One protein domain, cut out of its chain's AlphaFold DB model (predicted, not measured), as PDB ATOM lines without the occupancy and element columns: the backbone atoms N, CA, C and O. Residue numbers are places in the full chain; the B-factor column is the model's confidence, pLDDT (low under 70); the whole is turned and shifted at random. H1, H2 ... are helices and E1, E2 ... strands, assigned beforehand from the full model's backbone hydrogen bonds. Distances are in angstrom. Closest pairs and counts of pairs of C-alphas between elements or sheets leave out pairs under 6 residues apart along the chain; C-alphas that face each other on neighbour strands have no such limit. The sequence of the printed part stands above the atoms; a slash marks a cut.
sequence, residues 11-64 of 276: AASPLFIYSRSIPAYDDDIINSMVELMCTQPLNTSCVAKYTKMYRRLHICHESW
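Overview. This is residues 11 to 64 of the 276 residues of the protein "Hypothetical protein" of Adineta ricciae (UniProt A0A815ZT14). The model is a thin rod with two halves end to end: a ribbon of two antiparallel strands, E1 and E2, makes one half, and two helices, H1 and H2, crossing at a steep angle, make the other. The backbone runs out through E1 and H1, turns at the far end in residues 38 to 43, and folds back through H2 and E2; residues 11 to 16 stick out at the strand end and residues 39 to 45 at the helix end. The printed part has 54 residues, with two named helices and two named strands in the order E1, H1, H2, E2; the class is mixed, helices and strands. The whole is only just extended, close to loose, with a radius of gyration of the C-alphas of 15.5 A and spans of 51 by 16 by 12 A.

Arrangement. The sheet has two strands, E1, residues 19 to 23, and E2, residues 58 to 62. They are antiparallel neighbours, with 143 degrees between their N-to-C directions. The C-alphas of Ser 19 and Glu 62 face each other at 4.6 A, and those of Pro 23 and His 58 at 4.5 A. N 20 and O 61 are within hydrogen-bond range at 2.9 A, as are N 59 and O 22 at 3.0 A. From the sheet, a tight link of 2 residues joins E2 to H2, residues 44 to 55. The closest C-alphas of E1 and H2 are those of Pro 23 and Arg 55, 6.6 A apart. H2 and H1, residues 27 to 37, touch; their closest C-alphas are those of Val 34 and Val 47, 6.3 A apart. These helices run opposite ways at a steep tilt of 47 degrees. H1 and E2 are apart. In H1 and H2 every O i to N i+4 pair is within hydrogen-bond range.

Along the chain. E1 begins at C-alpha 19, (-13.031, -75.146, 97.557), and is 13.0 A long from first to last C-alpha. E2 is 12.7 A long and ends at C-alpha 62, (-15.475, -73.422, 94.113). H1 measures 15.3 A. H2 is the longest helix, with 12 residues over 16.2 A, and begins at C-alpha 44, (-23.388, -47.098, 116.064).

Size, cuts and confidence. The two C-alphas farthest apart are those of Ala 11 and Leu 42, 51.2 A. Without the stretches that stand free, residues 11 to 16 and 39 to 45, the body of 41 residues spans 38 by 15 by 11 A. The printed part has no cut. The links E1 to H1 and H2 to E2 are tight, and H1 to H2 is a short link of 6 residues. The mean pLDDT of the printed part is 79.1, and residues 11 to 18 and 40 to 42 are under 70.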
ATOM      1  N   ALA A  11     -14.294 -88.327  94.123       64.25
ATOM      2  CA  ALA A  11     -14.697 -87.235  93.248       64.25
ATOM      3  C   ALA A  11     -15.296 -86.051  94.033       64.25
ATOM      4  O   ALA A  11     -15.058 -84.904  93.681       64.25
ATOM      5  N   ALA A  12     -16.011 -86.310  95.131       61.44
ATOM      6  CA  ALA A  12     -16.495 -85.275  96.049       61.44
ATOM      7  C   ALA A  12     -15.425 -84.787  97.049       61.44
ATOM      8  O   ALA A  12     -15.706 -83.927  97.885       61.44
ATOM      9  N   SER A  13     -14.218 -85.355  97.009       69.38
ATOM     10  CA  SER A  13     -13.156 -85.033  97.954       69.38
ATOM     11  C   SER A  13     -12.606 -83.628  97.688       69.38
ATOM     12  O   SER A  13     -12.375 -83.271  96.528       69.38
ATOM     13  N   PRO A  14     -12.275 -82.856  98.740       60.16
ATOM     14  CA  PRO A  14     -11.574 -81.575  98.611       60.16
ATOM     15  C   PRO A  14     -10.180 -81.690  97.965       60.16
ATOM     16  O   PRO A  14      -9.551 -80.680  97.677       60.16
ATOM     17  N   LEU A  15      -9.684 -82.911  97.718       60.56
ATOM     18  CA  LEU A  15      -8.477 -83.150  96.920       60.56
ATOM     19  C   LEU A  15      -8.689 -82.925  95.410       60.56
ATOM     20  O   LEU A  15      -7.719 -82.662  94.708       60.56
ATOM     21  N   PHE A  16      -9.928 -83.029  94.912       61.06
ATOM     22  CA  PHE A  16     -10.290 -82.777  93.508       61.06
ATOM     23  C   PHE A  16     -11.063 -81.466  93.319       61.06
ATOM     24  O   PHE A  16     -10.932 -80.832  92.273       61.06
ATOM     25  N   ILE A  17     -11.830 -81.046  94.329       66.00
ATOM     26  CA  ILE A  17     -12.562 -79.776  94.337       66.00
ATOM     27  C   ILE A  17     -11.754 -78.754  95.135       66.00
ATOM     28  O   ILE A  17     -11.688 -78.834  96.363       66.00
ATOM     29  N   TYR A  18     -11.167 -77.764  94.456       66.56
ATOM     30  CA  TYR A  18     -10.481 -76.659  95.127       66.56
ATOM     31  C   TYR A  18     -11.512 -75.660  95.677       66.56
ATOM     32  O   TYR A  18     -11.821 -74.631  95.071       66.56
ATOM     33  N   SER A  19     -12.091 -75.997  96.827       70.69
ATOM     34  CA  SER A  19     -13.031 -75.146  97.557       70.69
ATOM     35  C   SER A  19     -12.286 -74.173  98.462       70.69
ATOM     36  O   SER A  19     -11.496 -74.587  99.314       70.69
ATOM     37  N   ARG A  20     -12.575 -72.879  98.329       75.12
ATOM     38  CA  ARG A  20     -12.033 -71.828  99.193       75.12
ATOM     39  C   ARG A  20     -13.166 -71.134  99.936       75.12
ATOM     40  O   ARG A  20     -14.212 -70.834  99.362       75.12
ATOM     41  N   SER A  21     -12.959 -70.864 101.222       80.31
ATOM     42  CA  SER A  21     -13.841 -69.966 101.960       80.31
ATOM     43  C   SER A  21     -13.547 -68.528 101.540       80.31
ATOM     44  O   SER A  21     -12.431 -68.030 101.701       80.31
ATOM     45  N   ILE A  22     -14.553 -67.857 100.991       82.69
ATOM     46  CA  ILE A  22     -14.484 -66.440 100.621       82.69
ATOM     47  C   ILE A  22     -15.562 -65.667 101.388       82.69
ATOM     48  O   ILE A  22     -16.568 -66.270 101.782       82.69
ATOM     49  N   PRO A  23     -15.345 -64.375 101.694       83.38
ATOM     50  CA  PRO A  23     -16.402 -63.544 102.262       83.38
ATOM     51  C   PRO A  23     -17.631 -63.570 101.343       83.38
ATOM     52  O   PRO A  23     -17.502 -63.552 100.122       83.38
ATOM     53  N   ALA A  24     -18.819 -63.681 101.938       81.62
ATOM     54  CA  ALA A  24     -20.074 -63.830 101.199       81.62
ATOM     55  C   ALA A  24     -20.499 -62.561 100.446       81.62
ATOM     56  O   ALA A  24     -21.235 -62.650  99.467       81.62
ATOM     57  N   TYR A  25     -20.062 -61.400 100.935       83.88
ATOM     58  CA  TYR A  25     -20.427 -60.083 100.433       83.88
ATOM     59  C   TYR A  25     -19.204 -59.169 100.458       83.88
ATOM     60  O   TYR A  25     -18.430 -59.208 101.418       83.88
ATOM     61  N   ASP A  26     -19.067 -58.334  99.431       86.31
ATOM     62  CA  ASP A  26     -18.085 -57.251  99.409       86.31
ATOM     63  C   ASP A  26     -18.503 -56.115 100.350       86.31
ATOM     64  O   ASP A  26     -19.687 -55.962 100.672       86.31
ATOM     65  N   ASP A  27     -17.534 -55.303 100.786       86.00
ATOM     66  CA  ASP A  27     -17.776 -54.229 101.756       86.00
ATOM     67  C   ASP A  27     -18.869 -53.245 101.273       86.00
ATOM     68  O   ASP A  27     -19.673 -52.802 102.091       86.00
ATOM     69  N   ASP A  28     -18.989 -52.986  99.965       85.62
ATOM     70  CA  ASP A  28     -20.042 -52.128  99.394       85.62
ATOM     71  C   ASP A  28     -21.454 -52.698  99.608       85.62
ATOM     72  O   ASP A  28     -22.358 -51.988 100.056       85.62
ATOM     73  N   ILE A  29     -21.641 -54.002  99.368       85.00
ATOM     74  CA  ILE A  29     -22.930 -54.683  99.574       85.00
ATOM     75  C   ILE A  29     -23.259 -54.734 101.067       85.00
ATOM     76  O   ILE A  29     -24.403 -54.488 101.458       85.00
ATOM     77  N   ILE A  30     -22.263 -55.018 101.911       86.69
ATOM     78  CA  ILE A  30     -22.429 -55.017 103.368       86.69
ATOM     79  C   ILE A  30     -22.900 -53.637 103.836       86.69
ATOM     80  O   ILE A  30     -23.852 -53.561 104.614       86.69
ATOM     81  N   ASN A  31     -22.284 -52.562 103.342       85.81
ATOM     82  CA  ASN A  31     -22.651 -51.195 103.699       85.81
ATOM     83  C   ASN A  31     -24.092 -50.871 103.276       85.81
ATOM     84  O   ASN A  31     -24.870 -50.423 104.118       85.81
ATOM     85  N   SER A  32     -24.493 -51.197 102.041       87.06
ATOM     86  CA  SER A  32     -25.876 -50.989 101.581       87.06
ATOM     87  C   SER A  32     -26.906 -51.798 102.382       87.06
ATOM     88  O   SER A  32     -27.966 -51.282 102.737       87.06
ATOM     89  N   MET A  33     -26.616 -53.065 102.706       85.12
ATOM     90  CA  MET A  33     -27.522 -53.898 103.508       85.12
ATOM     91  C   MET A  33     -27.670 -53.354 104.933       85.12
ATOM     92  O   MET A  33     -28.781 -53.298 105.464       85.12
ATOM     93  N   VAL A  34     -26.566 -52.944 105.561       88.00
ATOM     94  CA  VAL A  34     -26.570 -52.389 106.921       88.00
ATOM     95  C   VAL A  34     -27.304 -51.047 106.973       88.00
ATOM     96  O   VAL A  34     -28.048 -50.822 107.924       88.00
ATOM     97  N   GLU A  35     -27.170 -50.203 105.950       85.00
ATOM     98  CA  GLU A  35     -27.892 -48.927 105.830       85.00
ATOM     99  C   GLU A  35     -29.413 -49.126 105.691       85.00
ATOM    100  O   GLU A  35     -30.195 -48.426 106.335       85.00
ATOM    101  N   LEU A  36     -29.846 -50.151 104.947       83.81
ATOM    102  CA  LEU A  36     -31.260 -50.540 104.837       83.81
ATOM    103  C   LEU A  36     -31.846 -51.080 106.157       83.81
ATOM    104  O   LEU A  36     -33.026 -50.873 106.437       83.81
ATOM    105  N   MET A  37     -31.051 -51.793 106.963       82.25
ATOM    106  CA  MET A  37     -31.508 -52.398 108.226       82.25
ATOM    107  C   MET A  37     -31.434 -51.451 109.424       82.25
ATOM    108  O   MET A  37     -32.308 -51.481 110.291       82.25
ATOM    109  N   CYS A  38     -30.392 -50.628 109.504       82.75
ATOM    110  CA  CYS A  38     -30.214 -49.637 110.557       82.75
ATOM    111  C   CYS A  38     -30.704 -48.279 110.022       82.75
ATOM    112  O   CYS A  38     -29.908 -47.413 109.681       82.75
ATOM    113  N   THR A  39     -32.027 -48.081 109.978       71.12
ATOM    114  CA  THR A  39     -32.718 -46.899 109.412       71.12
ATOM    115  C   THR A  39     -32.447 -45.557 110.121       71.12
ATOM    116  O   THR A  39     -33.092 -44.557 109.809       71.12
ATOM    117  N   GLN A  40     -31.503 -45.492 111.069       65.25
ATOM    118  CA  GLN A  40     -31.102 -44.249 111.731       65.25
ATOM    119  C   GLN A  40     -29.574 -44.137 111.895       65.25
ATOM    120  O   GLN A  40     -28.954 -45.046 112.453       65.25
ATOM    121  N   PRO A  41     -28.972 -42.985 111.535       58.88
ATOM    122  CA  PRO A  41     -27.519 -42.776 111.515       58.88
ATOM    123  C   PRO A  41     -26.842 -42.730 112.902       58.88
ATOM    124  O   PRO A  41     -25.632 -42.553 112.987       58.88
ATOM    125  N   LEU A  42     -27.589 -42.898 114.003       56.78
ATOM    126  CA  LEU A  42     -27.084 -42.759 115.379       56.78
ATOM    127  C   LEU A  42     -26.934 -44.076 116.152       56.78
ATOM    128  O   LEU A  42     -26.378 -44.073 117.249       56.78
ATOM    129  N   ASN A  43     -27.370 -45.216 115.609       70.00
ATOM    130  CA  ASN A  43     -27.186 -46.498 116.289       70.00
ATOM    131  C   ASN A  43     -25.866 -47.157 115.863       70.00
ATOM    132  O   ASN A  43     -25.844 -48.167 115.157       70.00
ATOM    133  N   THR A  44     -24.749 -46.581 116.313       78.94
ATOM    134  CA  THR A  44     -23.388 -47.098 116.064       78.94
ATOM    135  C   THR A  44     -23.225 -48.549 116.528       78.94
ATOM    136  O   THR A  44     -22.489 -49.320 115.914       78.94
ATOM    137  N   SER A  45     -23.982 -48.958 117.553       84.88
ATOM    138  CA  SER A  45     -24.058 -50.345 118.025       84.88
ATOM    139  C   SER A  45     -24.749 -51.280 117.016       84.88
ATOM    140  O   SER A  45     -24.256 -52.382 116.773       84.88
ATOM    141  N   CYS A  46     -25.839 -50.838 116.366       86.25
ATOM    142  CA  CYS A  46     -26.516 -51.575 115.284       86.25
ATOM    143  C   CYS A  46     -25.565 -51.815 114.110       86.25
ATOM    144  O   CYS A  46     -25.329 -52.967 113.739       86.25
ATOM    145  N   VAL A  47     -24.957 -50.743 113.596       86.75
ATOM    146  CA  VAL A  47     -24.028 -50.801 112.457       86.75
ATOM    147  C   VAL A  47     -22.858 -51.731 112.775       86.75
ATOM    148  O   VAL A  47     -22.644 -52.716 112.073       86.75
ATOM    149  N   ALA A  48     -22.168 -51.523 113.903       88.44
ATOM    150  CA  ALA A  48     -21.033 -52.358 114.293       88.44
ATOM    151  C   ALA A  48     -21.407 -53.845 114.452       88.44
ATOM    152  O   ALA A  48     -20.625 -54.725 114.081       88.44
ATOM    153  N   LYS A  49     -22.601 -54.146 114.981       89.75
ATOM    154  CA  LYS A  49     -23.083 -55.522 115.160       89.75
ATOM    155  C   LYS A  49     -23.363 -56.210 113.823       89.75
ATOM    156  O   LYS A  49     -22.894 -57.335 113.630       89.75
ATOM    157  N   TYR A  50     -24.096 -55.567 112.912       88.38
ATOM    158  CA  TYR A  50     -24.465 -56.172 111.627       88.38
ATOM    159  C   TYR A  50     -23.296 -56.214 110.642       88.38
ATOM    160  O   TYR A  50     -23.070 -57.263 110.044       88.38
ATOM    161  N   THR A  51     -22.464 -55.171 110.557       88.75
ATOM    162  CA  THR A  51     -21.232 -55.207 109.746       88.75
ATOM    163  C   THR A  51     -20.315 -56.346 110.195       88.75
ATOM    164  O   THR A  51     -19.805 -57.105 109.373       88.75
ATOM    165  N   LYS A  52     -20.159 -56.547 111.513       91.06
ATOM    166  CA  LYS A  52     -19.387 -57.673 112.059       91.06
ATOM    167  C   LYS A  52     -20.030 -59.031 111.764       91.06
ATOM    168  O   LYS A  52     -19.301 -60.001 111.574       91.06
ATOM    169  N   MET A  53     -21.360 -59.122 111.746       90.38
ATOM    170  CA  MET A  53     -22.082 -60.344 111.381       90.38
ATOM    171  C   MET A  53     -21.870 -60.697 109.903       90.38
ATOM    172  O   MET A  53     -21.453 -61.816 109.617       90.38
ATOM    173  N   TYR A  54     -22.079 -59.749 108.985       87.62
ATOM    174  CA  TYR A  54     -21.927 -59.978 107.545       87.62
ATOM    175  C   TYR A  54     -20.482 -60.241 107.135       87.62
ATOM    176  O   TYR A  54     -20.232 -61.163 106.367       87.62
ATOM    177  N   ARG A  55     -19.512 -59.533 107.727       88.00
ATOM    178  CA  ARG A  55     -18.083 -59.783 107.475       88.00
ATOM    179  C   ARG A  55     -17.616 -61.154 107.978       88.00
ATOM    180  O   ARG A  55     -16.633 -61.687 107.484       88.00
ATOM    181  N   ARG A  56     -18.307 -61.731 108.969       89.50
ATOM    182  CA  ARG A  56     -18.055 -63.102 109.448       89.50
ATOM    183  C   ARG A  56     -18.744 -64.166 108.601       89.50
ATOM    184  O   ARG A  56     -18.470 -65.349 108.803       89.50
ATOM    185  N   LEU A  57     -19.643 -63.781 107.697       87.12
ATOM    186  CA  LEU A  57     -20.311 -64.725 106.822       87.12
ATOM    187  C   LEU A  57     -19.359 -65.095 105.685       87.12
ATOM    188  O   LEU A  57     -19.080 -64.300 104.791       87.12
ATOM    189  N   HIS A  58     -18.866 -66.325 105.736       84.00
ATOM    190  CA  HIS A  58     -18.083 -66.915 104.663       84.00
ATOM    191  C   HIS A  58     -18.920 -67.960 103.943       84.00
ATOM    192  O   HIS A  58     -19.599 -68.771 104.579       84.00
ATOM    193  N   ILE A  59     -18.836 -67.961 102.619       81.44
ATOM    194  CA  ILE A  59     -19.394 -69.019 101.785       81.44
ATOM    195  C   ILE A  59     -18.272 -69.918 101.290       81.44
ATOM    196  O   ILE A  59     -17.139 -69.486 101.067       81.44
ATOM    197  N   CYS A  60     -18.600 -71.195 101.133       81.31
ATOM    198  CA  CYS A  60     -17.738 -72.129 100.434       81.31
ATOM    199  C   CYS A  60     -17.945 -71.910  98.935       81.31
ATOM    200  O   CYS A  60     -19.052 -72.122  98.436       81.31
ATOM    201  N   HIS A  61     -16.906 -71.445  98.249       74.19
ATOM    202  CA  HIS A  61     -16.944 -71.193  96.818       74.19
ATOM    203  C   HIS A  61     -15.930 -72.079  96.103       74.19
ATOM    204  O   HIS A  61     -14.800 -72.263  96.559       74.19
ATOM    205  N   GLU A  62     -16.340 -72.618  94.962       75.31
ATOM    206  CA  GLU A  62     -15.475 -73.422  94.113       75.31
ATOM    207  C   GLU A  62     -14.515 -72.493  93.361       75.31
ATOM    208  O   GLU A  62     -14.931 -71.663  92.554       75.31
ATOM    209  N   SER A  63     -13.224 -72.558  93.674       73.50
ATOM    210  CA  SER A  63     -12.212 -71.681  93.078       73.50
ATOM    211  C   SER A  63     -11.454 -72.418  91.983       73.50
ATOM    212  O   SER A  63     -10.501 -73.147  92.245       73.50
ATOM    213  N   TRP A  64     -11.873 -72.209  90.738       74.69
ATOM    214  CA  TRP A  64     -11.196 -72.758  89.567       74.69
ATOM    215  C   TRP A  64     -10.198 -71.751  88.982       74.69
ATOM    216  O   TRP A  64     -10.487 -70.553  88.944       74.69
TER     217      TRP A  64